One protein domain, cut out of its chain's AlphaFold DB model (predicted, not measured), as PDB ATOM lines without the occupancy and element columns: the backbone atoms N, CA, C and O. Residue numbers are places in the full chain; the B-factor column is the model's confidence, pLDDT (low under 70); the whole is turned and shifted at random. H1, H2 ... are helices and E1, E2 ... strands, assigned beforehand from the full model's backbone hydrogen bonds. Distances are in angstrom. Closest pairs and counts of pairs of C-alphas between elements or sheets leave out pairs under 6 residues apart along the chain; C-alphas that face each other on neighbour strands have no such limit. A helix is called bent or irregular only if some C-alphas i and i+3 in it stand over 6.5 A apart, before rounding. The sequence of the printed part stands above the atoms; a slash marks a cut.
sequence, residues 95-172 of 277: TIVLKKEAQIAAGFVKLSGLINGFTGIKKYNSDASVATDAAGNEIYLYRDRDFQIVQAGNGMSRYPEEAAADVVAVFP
ATOM      1  N   THR A  95      26.001   6.925   0.787       93.12
ATOM      2  CA  THR A  95      24.919   7.860   1.088       93.12
ATOM      3  C   THR A  95      24.697   8.760  -0.114       93.12
ATOM      4  O   THR A  95      25.614   9.427  -0.588       93.12
ATOM      5  N   ILE A  96      23.469   8.778  -0.621       95.00
ATOM      6  CA  ILE A  96      23.099   9.523  -1.819       95.00
ATOM      7  C   ILE A  96      22.181  10.666  -1.418       95.00
ATOM      8  O   ILE A  96      21.173  10.462  -0.743       95.00
ATOM      9  N   VAL A  97      22.516  11.871  -1.862       96.25
ATOM     10  CA  VAL A  97      21.677  13.052  -1.698       96.25
ATOM     11  C   VAL A  97      20.969  13.311  -3.014       96.25
ATOM     12  O   VAL A  97      21.614  13.540  -4.037       96.25
ATOM     13  N   LEU A  98      19.643  13.298  -2.986       97.75
ATOM     14  CA  LEU A  98      18.803  13.617  -4.131       97.75
ATOM     15  C   LEU A  98      18.092  14.950  -3.911       97.75
ATOM     16  O   LEU A  98      17.886  15.398  -2.775       97.75
ATOM     17  N   LYS A  99      17.643  15.558  -5.010       97.56
ATOM     18  CA  LYS A  99      16.704  16.686  -4.966       97.56
ATOM     19  C   LYS A  99      15.466  16.314  -4.141       97.56
ATOM     20  O   LYS A  99      15.028  15.168  -4.139       97.56
ATOM     21  N   LYS A 100      14.865  17.303  -3.475       97.06
ATOM     22  CA  LYS A 100      13.707  17.106  -2.589       97.06
ATOM     23  C   LYS A 100      12.545  16.342  -3.232       97.06
ATOM     24  O   LYS A 100      11.951  15.494  -2.576       97.06
ATOM     25  N   GLU A 101      12.250  16.635  -4.495       96.62
ATOM     26  CA  GLU A 101      11.113  16.058  -5.228       96.62
ATOM     27  C   GLU A 101      11.487  14.814  -6.051       96.62
ATOM     28  O   GLU A 101      10.670  14.310  -6.817       96.62
ATOM     29  N   ALA A 102      12.725  14.324  -5.924       96.94
ATOM     30  CA  ALA A 102      13.183  13.149  -6.653       96.94
ATOM     31  C   ALA A 102      12.418  11.892  -6.222       96.94
ATOM     32  O   ALA A 102      12.183  11.657  -5.031       96.94
ATOM     33  N   GLN A 103      12.091  11.036  -7.191       96.00
ATOM     34  CA  GLN A 103      11.558   9.714  -6.891       96.00
ATOM     35  C   GLN A 103      12.683   8.813  -6.369       96.00
ATOM     36  O   GLN A 103      13.711   8.637  -7.018       96.00
ATOM     37  N   ILE A 104      12.478   8.196  -5.204       95.56
ATOM     38  CA  ILE A 104      13.440   7.241  -4.648       95.56
ATOM     39  C   ILE A 104      13.360   5.935  -5.444       95.56
ATOM     40  O   ILE A 104      12.309   5.291  -5.492       95.56
ATOM     41  N   ALA A 105      14.479   5.541  -6.050       94.19
ATOM     42  CA  ALA A 105      14.606   4.278  -6.762       94.19
ATOM     43  C   ALA A 105      14.278   3.059  -5.880       94.19
ATOM     44  O   ALA A 105      14.550   3.033  -4.676       94.19
ATOM     45  N   ALA A 106      13.734   2.008  -6.498       92.31
ATOM     46  CA  ALA A 106      13.429   0.759  -5.808       92.31
ATOM     47  C   ALA A 106      14.684   0.175  -5.132       92.31
ATOM     48  O   ALA A 106      15.769   0.154  -5.707       92.31
ATOM     49  N   GLY A 107      14.531  -0.302  -3.894       91.38
ATOM     50  CA  GLY A 107      15.643  -0.821  -3.093       91.38
ATOM     51  C   GLY A 107      16.427   0.243  -2.319       91.38
ATOM     52  O   GLY A 107      17.240  -0.131  -1.475       91.38
ATOM     53  N   PHE A 108      16.157   1.536  -2.526       94.50
ATOM     54  CA  PHE A 108      16.670   2.623  -1.689       94.50
ATOM     55  C   PHE A 108      15.632   3.081  -0.669       94.50
ATOM     56  O   PHE A 108      14.424   2.969  -0.872       94.50
ATOM     57  N   VAL A 109      16.121   3.594   0.454       94.38
ATOM     58  CA  VAL A 109      15.305   4.048   1.581       94.38
ATOM     59  C   VAL A 109      15.866   5.355   2.126       94.38
ATOM     60  O   VAL A 109      17.080   5.562   2.108       94.38
ATOM     61  N   LYS A 110      14.991   6.241   2.617       95.38
ATOM     62  CA  LYS A 110      15.426   7.473   3.292       95.38
ATOM     63  C   LYS A 110      16.182   7.146   4.574       95.38
ATOM     64  O   LYS A 110      15.732   6.289   5.338       95.38
ATOM     65  N   LEU A 111      17.257   7.885   4.852       93.44
ATOM     66  CA  LEU A 111      18.004   7.755   6.105       93.44
ATOM     67  C   LEU A 111      17.125   8.048   7.318       93.44
ATOM     68  O   LEU A 111      17.213   7.311   8.286       93.44
ATOM     69  N   SER A 112      16.208   9.015   7.259       93.06
ATOM     70  CA  SER A 112      15.261   9.273   8.358       93.06
ATOM     71  C   SER A 112      14.282   8.122   8.633       93.06
ATOM     72  O   SER A 112      13.667   8.076   9.696       93.06
ATOM     73  N   GLY A 113      14.151   7.162   7.710       89.06
ATOM     74  CA  GLY A 113      13.443   5.899   7.939       89.06
ATOM     75  C   GLY A 113      14.326   4.774   8.498       89.06
ATOM     76  O   GLY A 113      13.797   3.754   8.938       89.06
ATOM     77  N   LEU A 114      15.652   4.936   8.466       86.88
ATOM     78  CA  LEU A 114      16.641   3.973   8.964       86.88
ATOM     79  C   LEU A 114      17.251   4.380  10.307       86.88
ATOM     80  O   LEU A 114      17.523   3.519  11.140       86.88
ATOM     81  N   ILE A 115      17.482   5.675  10.487       88.00
ATOM     82  CA  ILE A 115      18.217   6.278  11.588       88.00
ATOM     83  C   ILE A 115      17.251   7.219  12.298       88.00
ATOM     84  O   ILE A 115      16.835   8.250  11.765       88.00
ATOM     85  N   ASN A 116      16.858   6.838  13.508       86.00
ATOM     86  CA  ASN A 116      15.977   7.665  14.314       86.00
ATOM     87  C   ASN A 116      16.717   8.942  14.746       86.00
ATOM     88  O   ASN A 116      17.845   8.839  15.210       86.00
ATOM     89  N   GLY A 117      16.081  10.111  14.620       87.56
ATOM     90  CA  GLY A 117      16.682  11.417  14.944       87.56
ATOM     91  C   GLY A 117      17.475  12.083  13.807       87.56
ATOM     92  O   GLY A 117      17.811  13.266  13.908       87.56
ATOM     93  N   PHE A 118      17.685  11.378  12.685       91.94
ATOM     94  CA  PHE A 118      18.508  11.873  11.584       91.94
ATOM     95  C   PHE A 118      18.021  13.226  11.047       91.94
ATOM     96  O   PHE A 118      16.906  13.355  10.539       91.94
ATOM     97  N   THR A 119      18.889  14.235  11.138       93.50
ATOM     98  CA  THR A 119      18.580  15.620  10.740       93.50
ATOM     99  C   THR A 119      19.213  16.000   9.397       93.50
ATOM    100  O   THR A 119      18.697  16.852   8.664       93.50
ATOM    101  N   GLY A 120      20.317  15.350   9.033       93.81
ATOM    102  CA  GLY A 120      21.055  15.614   7.806       93.81
ATOM    103  C   GLY A 120      22.533  15.260   7.932       93.81
ATOM    104  O   GLY A 120      22.970  14.762   8.964       93.81
ATOM    105  N   ILE A 121      23.293  15.571   6.884       92.06
ATOM    106  CA  ILE A 121      24.750  15.405   6.822       92.06
ATOM    107  C   ILE A 121      25.405  16.687   7.339       92.06
ATOM    108  O   ILE A 121      25.099  17.783   6.850       92.06
ATOM    109  N   LYS A 122      26.285  16.563   8.333       90.94
ATOM    110  CA  LYS A 122      26.929  17.698   9.003       90.94
ATOM    111  C   LYS A 122      28.074  18.251   8.160       90.94
ATOM    112  O   LYS A 122      28.738  17.537   7.412       90.94
ATOM    113  N   LYS A 123      28.314  19.558   8.276       86.19
ATOM    114  CA  LYS A 123      29.527  20.183   7.746       86.19
ATOM    115  C   LYS A 123      30.612  20.106   8.815       86.19
ATOM    116  O   LYS A 123      30.406  20.563   9.935       86.19
ATOM    117  N   TYR A 124      31.769  19.576   8.446       81.25
ATOM    118  CA  TYR A 124      32.933  19.485   9.321       81.25
ATOM    119  C   TYR A 124      33.981  20.536   8.949       81.25
ATOM    120  O   TYR A 124      34.145  20.873   7.772       81.25
ATOM    121  N   ASN A 125      34.678  21.053   9.957       76.50
ATOM    122  CA  ASN A 125      35.882  21.864   9.793       76.50
ATOM    123  C   ASN A 125      37.097  20.966   9.488       76.50
ATOM    124  O   ASN A 125      37.033  19.740   9.602       76.50
ATOM    125  N   SER A 126      38.235  21.571   9.132       72.19
ATOM    126  CA  SER A 126      39.486  20.839   8.868       72.19
ATOM    127  C   SER A 126      40.028  20.090  10.090       72.19
ATOM    128  O   SER A 126      40.814  19.163   9.945       72.19
ATOM    129  N   ASP A 127      39.621  20.483  11.295       72.50
ATOM    130  CA  ASP A 127      40.013  19.856  12.561       72.50
ATOM    131  C   ASP A 127      39.028  18.779  13.043       72.50
ATOM    132  O   ASP A 127      39.145  18.316  14.174       72.50
ATOM    133  N   ALA A 128      38.064  18.384  12.203       73.38
ATOM    134  CA  ALA A 128      36.980  17.454  12.525       73.38
ATOM    135  C   ALA A 128      35.891  17.960  13.470       73.38
ATOM    136  O   ALA A 128      34.952  17.213  13.753       73.38
ATOM    137  N   SER A 129      35.959  19.202  13.942       80.00
ATOM    138  CA  SER A 129      34.844  19.770  14.692       80.00
ATOM    139  C   SER A 129      33.642  19.999  13.773       80.00
ATOM    140  O   SER A 129      33.784  20.307  12.582       80.00
ATOM    141  N   VAL A 130      32.435  19.837  14.316       84.94
ATOM    142  CA  VAL A 130      31.208  20.210  13.603       84.94
ATOM    143  C   VAL A 130      31.211  21.726  13.435       84.94
ATOM    144  O   VAL A 130      31.344  22.465  14.410       84.94
ATOM    145  N   ALA A 131      31.065  22.195  12.197       87.62
ATOM    146  CA  ALA A 131      30.973  23.616  11.916       87.62
ATOM    147  C   ALA A 131      29.700  24.187  12.551       87.62
ATOM    148  O   ALA A 131      28.620  23.609  12.412       87.62
ATOM    149  N   THR A 132      29.818  25.339  13.208       93.00
ATOM    150  CA  THR A 132      28.693  26.024  13.845       93.00
ATOM    151  C   THR A 132      28.499  27.431  13.291       93.00
ATOM    152  O   THR A 132      29.433  28.055  12.783       93.00
ATOM    153  N   ASP A 133      27.260  27.921  13.323       93.69
ATOM    154  CA  ASP A 133      26.946  29.311  12.991       93.69
ATOM    155  C   ASP A 133      27.310  30.267  14.146       93.69
ATOM    156  O   ASP A 133      27.776  29.854  15.208       93.69
ATOM    157  N   ALA A 134      27.082  31.571  13.957       92.81
ATOM    158  CA  ALA A 134      27.386  32.584  14.973       92.81
ATOM    159  C   ALA A 134      26.605  32.410  16.294       92.81
ATOM    160  O   ALA A 134      26.986  32.994  17.305       92.81
ATOM    161  N   ALA A 135      25.519  31.632  16.292       93.31
ATOM    162  CA  ALA A 135      24.730  31.303  17.475       93.31
ATOM    163  C   ALA A 135      25.115  29.939  18.083       93.31
ATOM    164  O   ALA A 135      24.508  29.518  19.066       93.31
ATOM    165  N   GLY A 136      26.123  29.259  17.527       91.56
ATOM    166  CA  GLY A 136      26.586  27.954  17.988       91.56
ATOM    167  C   GLY A 136      25.750  26.779  17.480       91.56
ATOM    168  O   GLY A 136      25.956  25.660  17.945       91.56
ATOM    169  N   ASN A 137      24.826  26.990  16.537       93.19
ATOM    170  CA  ASN A 137      24.049  25.888  15.970       93.19
ATOM    171  C   ASN A 137      24.881  25.120  14.948       93.19
ATOM    172  O   ASN A 137      25.586  25.725  14.142       93.19
ATOM    173  N   GLU A 138      24.731  23.798  14.917       93.19
ATOM    174  CA  GLU A 138      25.371  22.950  13.913       93.19
ATOM    175  C   GLU A 138      24.955  23.336  12.484       93.19
ATOM    176  O   GLU A 138      23.774  23.516  12.159       93.19
ATOM    177  N   ILE A 139      25.943  23.409  11.596       93.25
ATOM    178  CA  ILE A 139      25.746  23.634  10.170       93.25
ATOM    179  C   ILE A 139      25.658  22.279   9.470       93.25
ATOM    180  O   ILE A 139      26.546  21.435   9.563       93.25
ATOM    181  N   TYR A 140      24.587  22.106   8.701       93.31
ATOM    182  CA  TYR A 140      24.349  20.921   7.884       93.31
ATOM    183  C   TYR A 140      24.688  21.233   6.431       93.31
ATOM    184  O   TYR A 140      24.217  22.238   5.895       93.31
ATOM    185  N   LEU A 141      25.470  20.360   5.798       91.25
ATOM    186  CA  LEU A 141      25.750  20.419   4.368       91.25
ATOM    187  C   LEU A 141      24.489  20.076   3.560       91.25
ATOM    188  O   LEU A 141      24.141  20.788   2.623       91.25
ATOM    189  N   TYR A 142      23.766  19.038   3.991       95.06
ATOM    190  CA  TYR A 142      22.473  18.640   3.434       95.06
ATOM    191  C   TYR A 142      21.503  18.314   4.566       95.06
ATOM    192  O   TYR A 142      21.772  17.431   5.374       95.06
ATOM    193  N   ARG A 143      20.367  19.013   4.635       95.81
ATOM    194  CA  ARG A 143      19.312  18.765   5.633       95.81
ATOM    195  C   ARG A 143      18.266  17.805   5.070       95.81
ATOM    196  O   ARG A 143      17.795  18.019   3.956       95.81
ATOM    197  N   ASP A 144      17.820  16.819   5.849       94.06
ATOM    198  CA  ASP A 144      16.836  15.815   5.386       94.06
ATOM    199  C   ASP A 144      15.461  16.421   5.037       94.06
ATOM    200  O   ASP A 144      14.693  15.874   4.252       94.06
ATOM    201  N   ARG A 145      15.141  17.600   5.581       94.50
ATOM    202  CA  ARG A 145      13.910  18.337   5.233       94.50
ATOM    203  C   ARG A 145      13.978  19.044   3.868       94.50
ATOM    204  O   ARG A 145      12.941  19.391   3.293       94.50
ATOM    205  N   ASP A 146      15.196  19.300   3.394       97.12
ATOM    206  CA  ASP A 146      15.493  20.086   2.195       97.12
ATOM    207  C   ASP A 146      15.929  19.180   1.021       97.12
ATOM    208  O   ASP A 146      15.861  19.599  -0.132       97.12
ATOM    209  N   PHE A 147      16.298  17.923   1.299       97.81
ATOM    210  CA  PHE A 147      16.763  16.920   0.333       97.81
ATOM    211  C   PHE A 147      16.148  15.538   0.610       97.81
ATOM    212  O   PHE A 147      15.597  15.294   1.678       97.81
ATOM    213  N   GLN A 148      16.257  14.600  -0.334       97.38
ATOM    214  CA  GLN A 148      16.032  13.179  -0.038       97.38
ATOM    215  C   GLN A 148      17.399  12.532   0.177       97.38
ATOM    216  O   GLN A 148      18.145  12.346  -0.782       97.38
ATOM    217  N   ILE A 149      17.749  12.212   1.422       96.50
ATOM    218  CA  ILE A 149      19.013  11.537   1.727       96.50
ATOM    219  C   ILE A 149      18.711  10.049   1.857       96.50
ATOM    220  O   ILE A 149      17.889   9.652   2.687       96.50
ATOM    221  N   VAL A 150      19.320   9.227   1.004       95.62
ATOM    222  CA  VAL A 150      18.974   7.812   0.856       95.62
ATOM    223  C   VAL A 150      20.193   6.898   0.891       95.62
ATOM    224  O   VAL A 150      21.307   7.288   0.550       95.62
ATOM    225  N   GLN A 151      19.948   5.650   1.268       93.88
ATOM    226  CA  GLN A 151      20.900   4.542   1.257       93.88
ATOM    227  C   GLN A 151      20.233   3.306   0.660       93.88
ATOM    228  O   GLN A 151      19.003   3.192   0.640       93.88
ATOM    229  N   ALA A 152      21.032   2.354   0.193       90.56
ATOM    230  CA  ALA A 152      20.499   1.071  -0.236       90.56
ATOM    231  C   ALA A 152      19.971   0.263   0.960       90.56
ATOM    232  O   ALA A 152      20.681  -0.015   1.930       90.56
ATOM    233  N   GLY A 153      18.722  -0.185   0.872       82.69
ATOM    234  CA  GLY A 153      18.093  -1.033   1.882       82.69
ATOM    235  C   GLY A 153      18.614  -2.472   1.869       82.69
ATOM    236  O   GLY A 153      18.674  -3.103   2.926       82.69
ATOM    237  N   ASN A 154      19.041  -2.960   0.700       69.69
ATOM    238  CA  ASN A 154      19.335  -4.365   0.383       69.69
ATOM    239  C   ASN A 154      20.811  -4.644   0.020       69.69
ATOM    240  O   ASN A 154      21.100  -5.667  -0.594       69.69
ATOM    241  N   GLY A 155      21.742  -3.750   0.365       64.31
ATOM    242  CA  GLY A 155      23.171  -3.949   0.089       64.31
ATOM    243  C   GLY A 155      23.607  -3.636  -1.347       64.31
ATOM    244  O   GLY A 155      24.752  -3.916  -1.694       64.31
ATOM    245  N   MET A 156      22.740  -3.035  -2.172       70.81
ATOM    246  CA  MET A 156      23.183  -2.389  -3.413       70.81
ATOM    247  C   MET A 156      24.191  -1.279  -3.092       70.81
ATOM    248  O   MET A 156      24.046  -0.560  -2.111       70.81
ATOM    249  N   SER A 157      25.216  -1.122  -3.921       70.62
ATOM    250  CA  SER A 157      26.231  -0.080  -3.732       70.62
ATOM    251  C   SER A 157      26.069   1.099  -4.685       70.62
ATOM    252  O   SER A 157      26.716   2.117  -4.494       70.62
ATOM    253  N   ARG A 158      25.223   0.989  -5.716       84.50
ATOM    254  CA  ARG A 158      25.133   1.999  -6.774       84.50
ATOM    255  C   ARG A 158      23.701   2.449  -7.000       84.50
ATOM    256  O   ARG A 158      22.807   1.619  -7.159       84.50
ATOM    257  N   TYR A 159      23.504   3.763  -7.023       88.94
ATOM    258  CA  TYR A 159      22.234   4.361  -7.425       88.94
ATOM    259  C   TYR A 159      22.019   4.163  -8.936       88.94
ATOM    260  O   TYR A 159      23.006   4.242  -9.677       88.94
ATOM    261  N   PRO A 160      20.793   3.884  -9.416       90.56
ATOM    262  CA  PRO A 160      20.570   3.570 -10.826       90.56
ATOM    263  C   PRO A 160      20.936   4.735 -11.750       90.56
ATOM    264  O   PRO A 160      20.659   5.895 -11.438       90.56
ATOM    265  N   GLU A 161      21.568   4.431 -12.887       90.50
ATOM    266  CA  GLU A 161      22.072   5.445 -13.826       90.50
ATOM    267  C   GLU A 161      20.935   6.266 -14.446       90.50
ATOM    268  O   GLU A 161      21.075   7.469 -14.649       90.50
ATOM    269  N   GLU A 162      19.777   5.645 -14.671       88.81
ATOM    270  CA  GLU A 162      18.567   6.291 -15.177       88.81
ATOM    271  C   GLU A 162      18.017   7.384 -14.246       88.81
ATOM    272  O   GLU A 162      17.300   8.273 -14.701       88.81
ATOM    273  N   ALA A 163      18.382   7.355 -12.960       88.31
ATOM    274  CA  ALA A 163      17.984   8.340 -11.958       88.31
ATOM    275  C   ALA A 163      19.115   9.332 -11.608       88.31
ATOM    276  O   ALA A 163      18.974  10.148 -10.696       88.31
ATOM    277  N   ALA A 164      20.238   9.305 -12.340       90.06
ATOM    278  CA  ALA A 164      21.403  10.146 -12.060       90.06
ATOM    279  C   ALA A 164      21.116  11.655 -12.161       90.06
ATOM    280  O   ALA A 164      21.762  12.444 -11.478       90.06
ATOM    281  N   ALA A 165      20.127  12.067 -12.964       94.69
ATOM    282  CA  ALA A 165      19.755  13.475 -13.137       94.69
ATOM    283  C   ALA A 165      19.230  14.143 -11.848       94.69
ATOM    284  O   ALA A 165      19.227  15.375 -11.746       94.69
ATOM    285  N   ASP A 166      18.790  13.348 -10.872       96.38
ATOM    286  CA  ASP A 166      18.274  13.825  -9.589       96.38
ATOM    287  C   ASP A 166      19.278  13.724  -8.440       96.38
ATOM    288  O   ASP A 166      19.018  14.245  -7.350       96.38
ATOM    289  N   VAL A 167      20.438  13.116  -8.690       96.56
ATOM    290  CA  VAL A 167      21.531  13.013  -7.728       96.56
ATOM    291  C   VAL A 167      22.234  14.364  -7.609       96.56
ATOM    292  O   VAL A 167      22.722  14.926  -8.586       96.56
ATOM    293  N   VAL A 168      22.280  14.886  -6.385       95.88
ATOM    294  CA  VAL A 168      22.987  16.122  -6.020       95.88
ATOM    295  C   VAL A 168      24.406  15.805  -5.562       95.88
ATOM    296  O   VAL A 168      25.344  16.497  -5.944       95.88
ATOM    297  N   ALA A 169      24.559  14.762  -4.747       92.81
ATOM    298  CA  ALA A 169      25.849  14.309  -4.248       92.81
ATOM    299  C   ALA A 169      25.817  12.811  -3.944       92.81
ATOM    300  O   ALA A 169      24.776  12.251  -3.588       92.81
ATOM    301  N   VAL A 170      26.982  12.175  -4.048       91.06
ATOM    302  CA  VAL A 170      27.208  10.806  -3.587       91.06
ATOM    303  C   VAL A 170      28.383  10.834  -2.637       91.06
ATOM    304  O   VAL A 170      29.472  11.273  -3.000       91.06
ATOM    305  N   PHE A 171      28.158  10.323  -1.438       88.94
ATOM    306  CA  PHE A 171      29.194  10.123  -0.455       88.94
ATOM    307  C   PHE A 171      29.454   8.627  -0.307       88.94
ATOM    308  O   PHE A 171      28.606   7.910   0.233       88.94
ATOM    309  N   PRO A 172      30.594   8.127  -0.804       88.44
ATOM    310  CA  PRO A 172      30.895   6.711  -0.722       88.44
ATOM    311  C   PRO A 172      31.022   6.257   0.734       88.44
ATOM    312  O   PRO A 172      31.598   6.968   1.556       88.44
TER     313      PRO A 172
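This is residues 95 to 172 of the 277 residues of an uncharacterized protein of Kiritimatiellaceae bacterium (UniProt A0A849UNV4). Picture a small, strongly twisted sheet of four strands, E2, E5, E1 and E6, at one end, and the short hairpin E3 and E4 at the other, whose long loop, residues 123 to 139, reaches away from the sheet. A short irregular helix, H1, only grazes the sheet. The printed part has 78 residues, with the order E1 E2 E3 E4 E5 H1 E6; both sheets, E2 - E5 - E1 - E6 and E3 - E4, are antiparallel. The class is mostly strand, though under half of the residues are in named elements. The whole is only just compact, close to loose, with a radius of gyration of the C-alphas of 13.6 A, and elongated, spanning 40 by 25 by 23 A.

Begin at the inner strands E5, residues 147 to 152, and E1, residues 95 to 99, antiparallel at 143 degrees, where N 98 and O 148 are 2.8 A apart, within hydrogen-bond range. Beside E1 find the edge strand E6, residues 167 to 171, antiparallel at 165 degrees, with N 97 and O 169 at 2.9 A. The other edge strand, E2, residues 108 to 110, is antiparallel to E5 at 135 degrees, with N 109 and O 151 at 2.9 A. The pairing is staggered: E5 pairs with E1 over residues 147 to 150 and with E2 over 150 to 152. H1, residues 161 to 166, is on this sheet but only grazes it; its closest C-alphas to E1 are those of Asp 166 and Leu 98, 5.5 A apart. In H1, 0 of 2 O i to N i+4 pairs and 2 of 3 O i to N i+3 pairs are within range. E5, H1 and E6 form a split strand-helix-strand unit, two strands running the same way with E1 between them, and its crossover is right-handed. The hairpin of E3, residues 120 to 122, and E4, residues 140 to 143, is antiparallel at 177 degrees, with N 121 and O 142 at 2.8 A. The closest C-alphas of E3 and E5, Gly 120 and Ile 149, are 7.6 A apart; E3 and E1 are apart.

Find C-alpha 95 at (24.919, 7.860, 1.088); from there E1 runs 13.5 A. E5 runs 16.3 A from C-alpha 147 at (16.763, 16.920, 0.333), and E6 runs 11.0 A to C-alpha 171 at (29.194, 10.123, -0.455). E2 measures 7.1 A, E3 6.3 A, E4 5.9 A and H1 10.1 A; H1 is irregular, with C-alphas 162 and 165 7.6 A apart.

The two C-alphas farthest apart, those of Ala 135 and Glu 162, are 41.6 A apart. The printed part has no cut. The link from E3 to E4, 17 residues, is long. Mean pLDDT of the printed part is 90.1; look at residues 154 to 155 for values under 70.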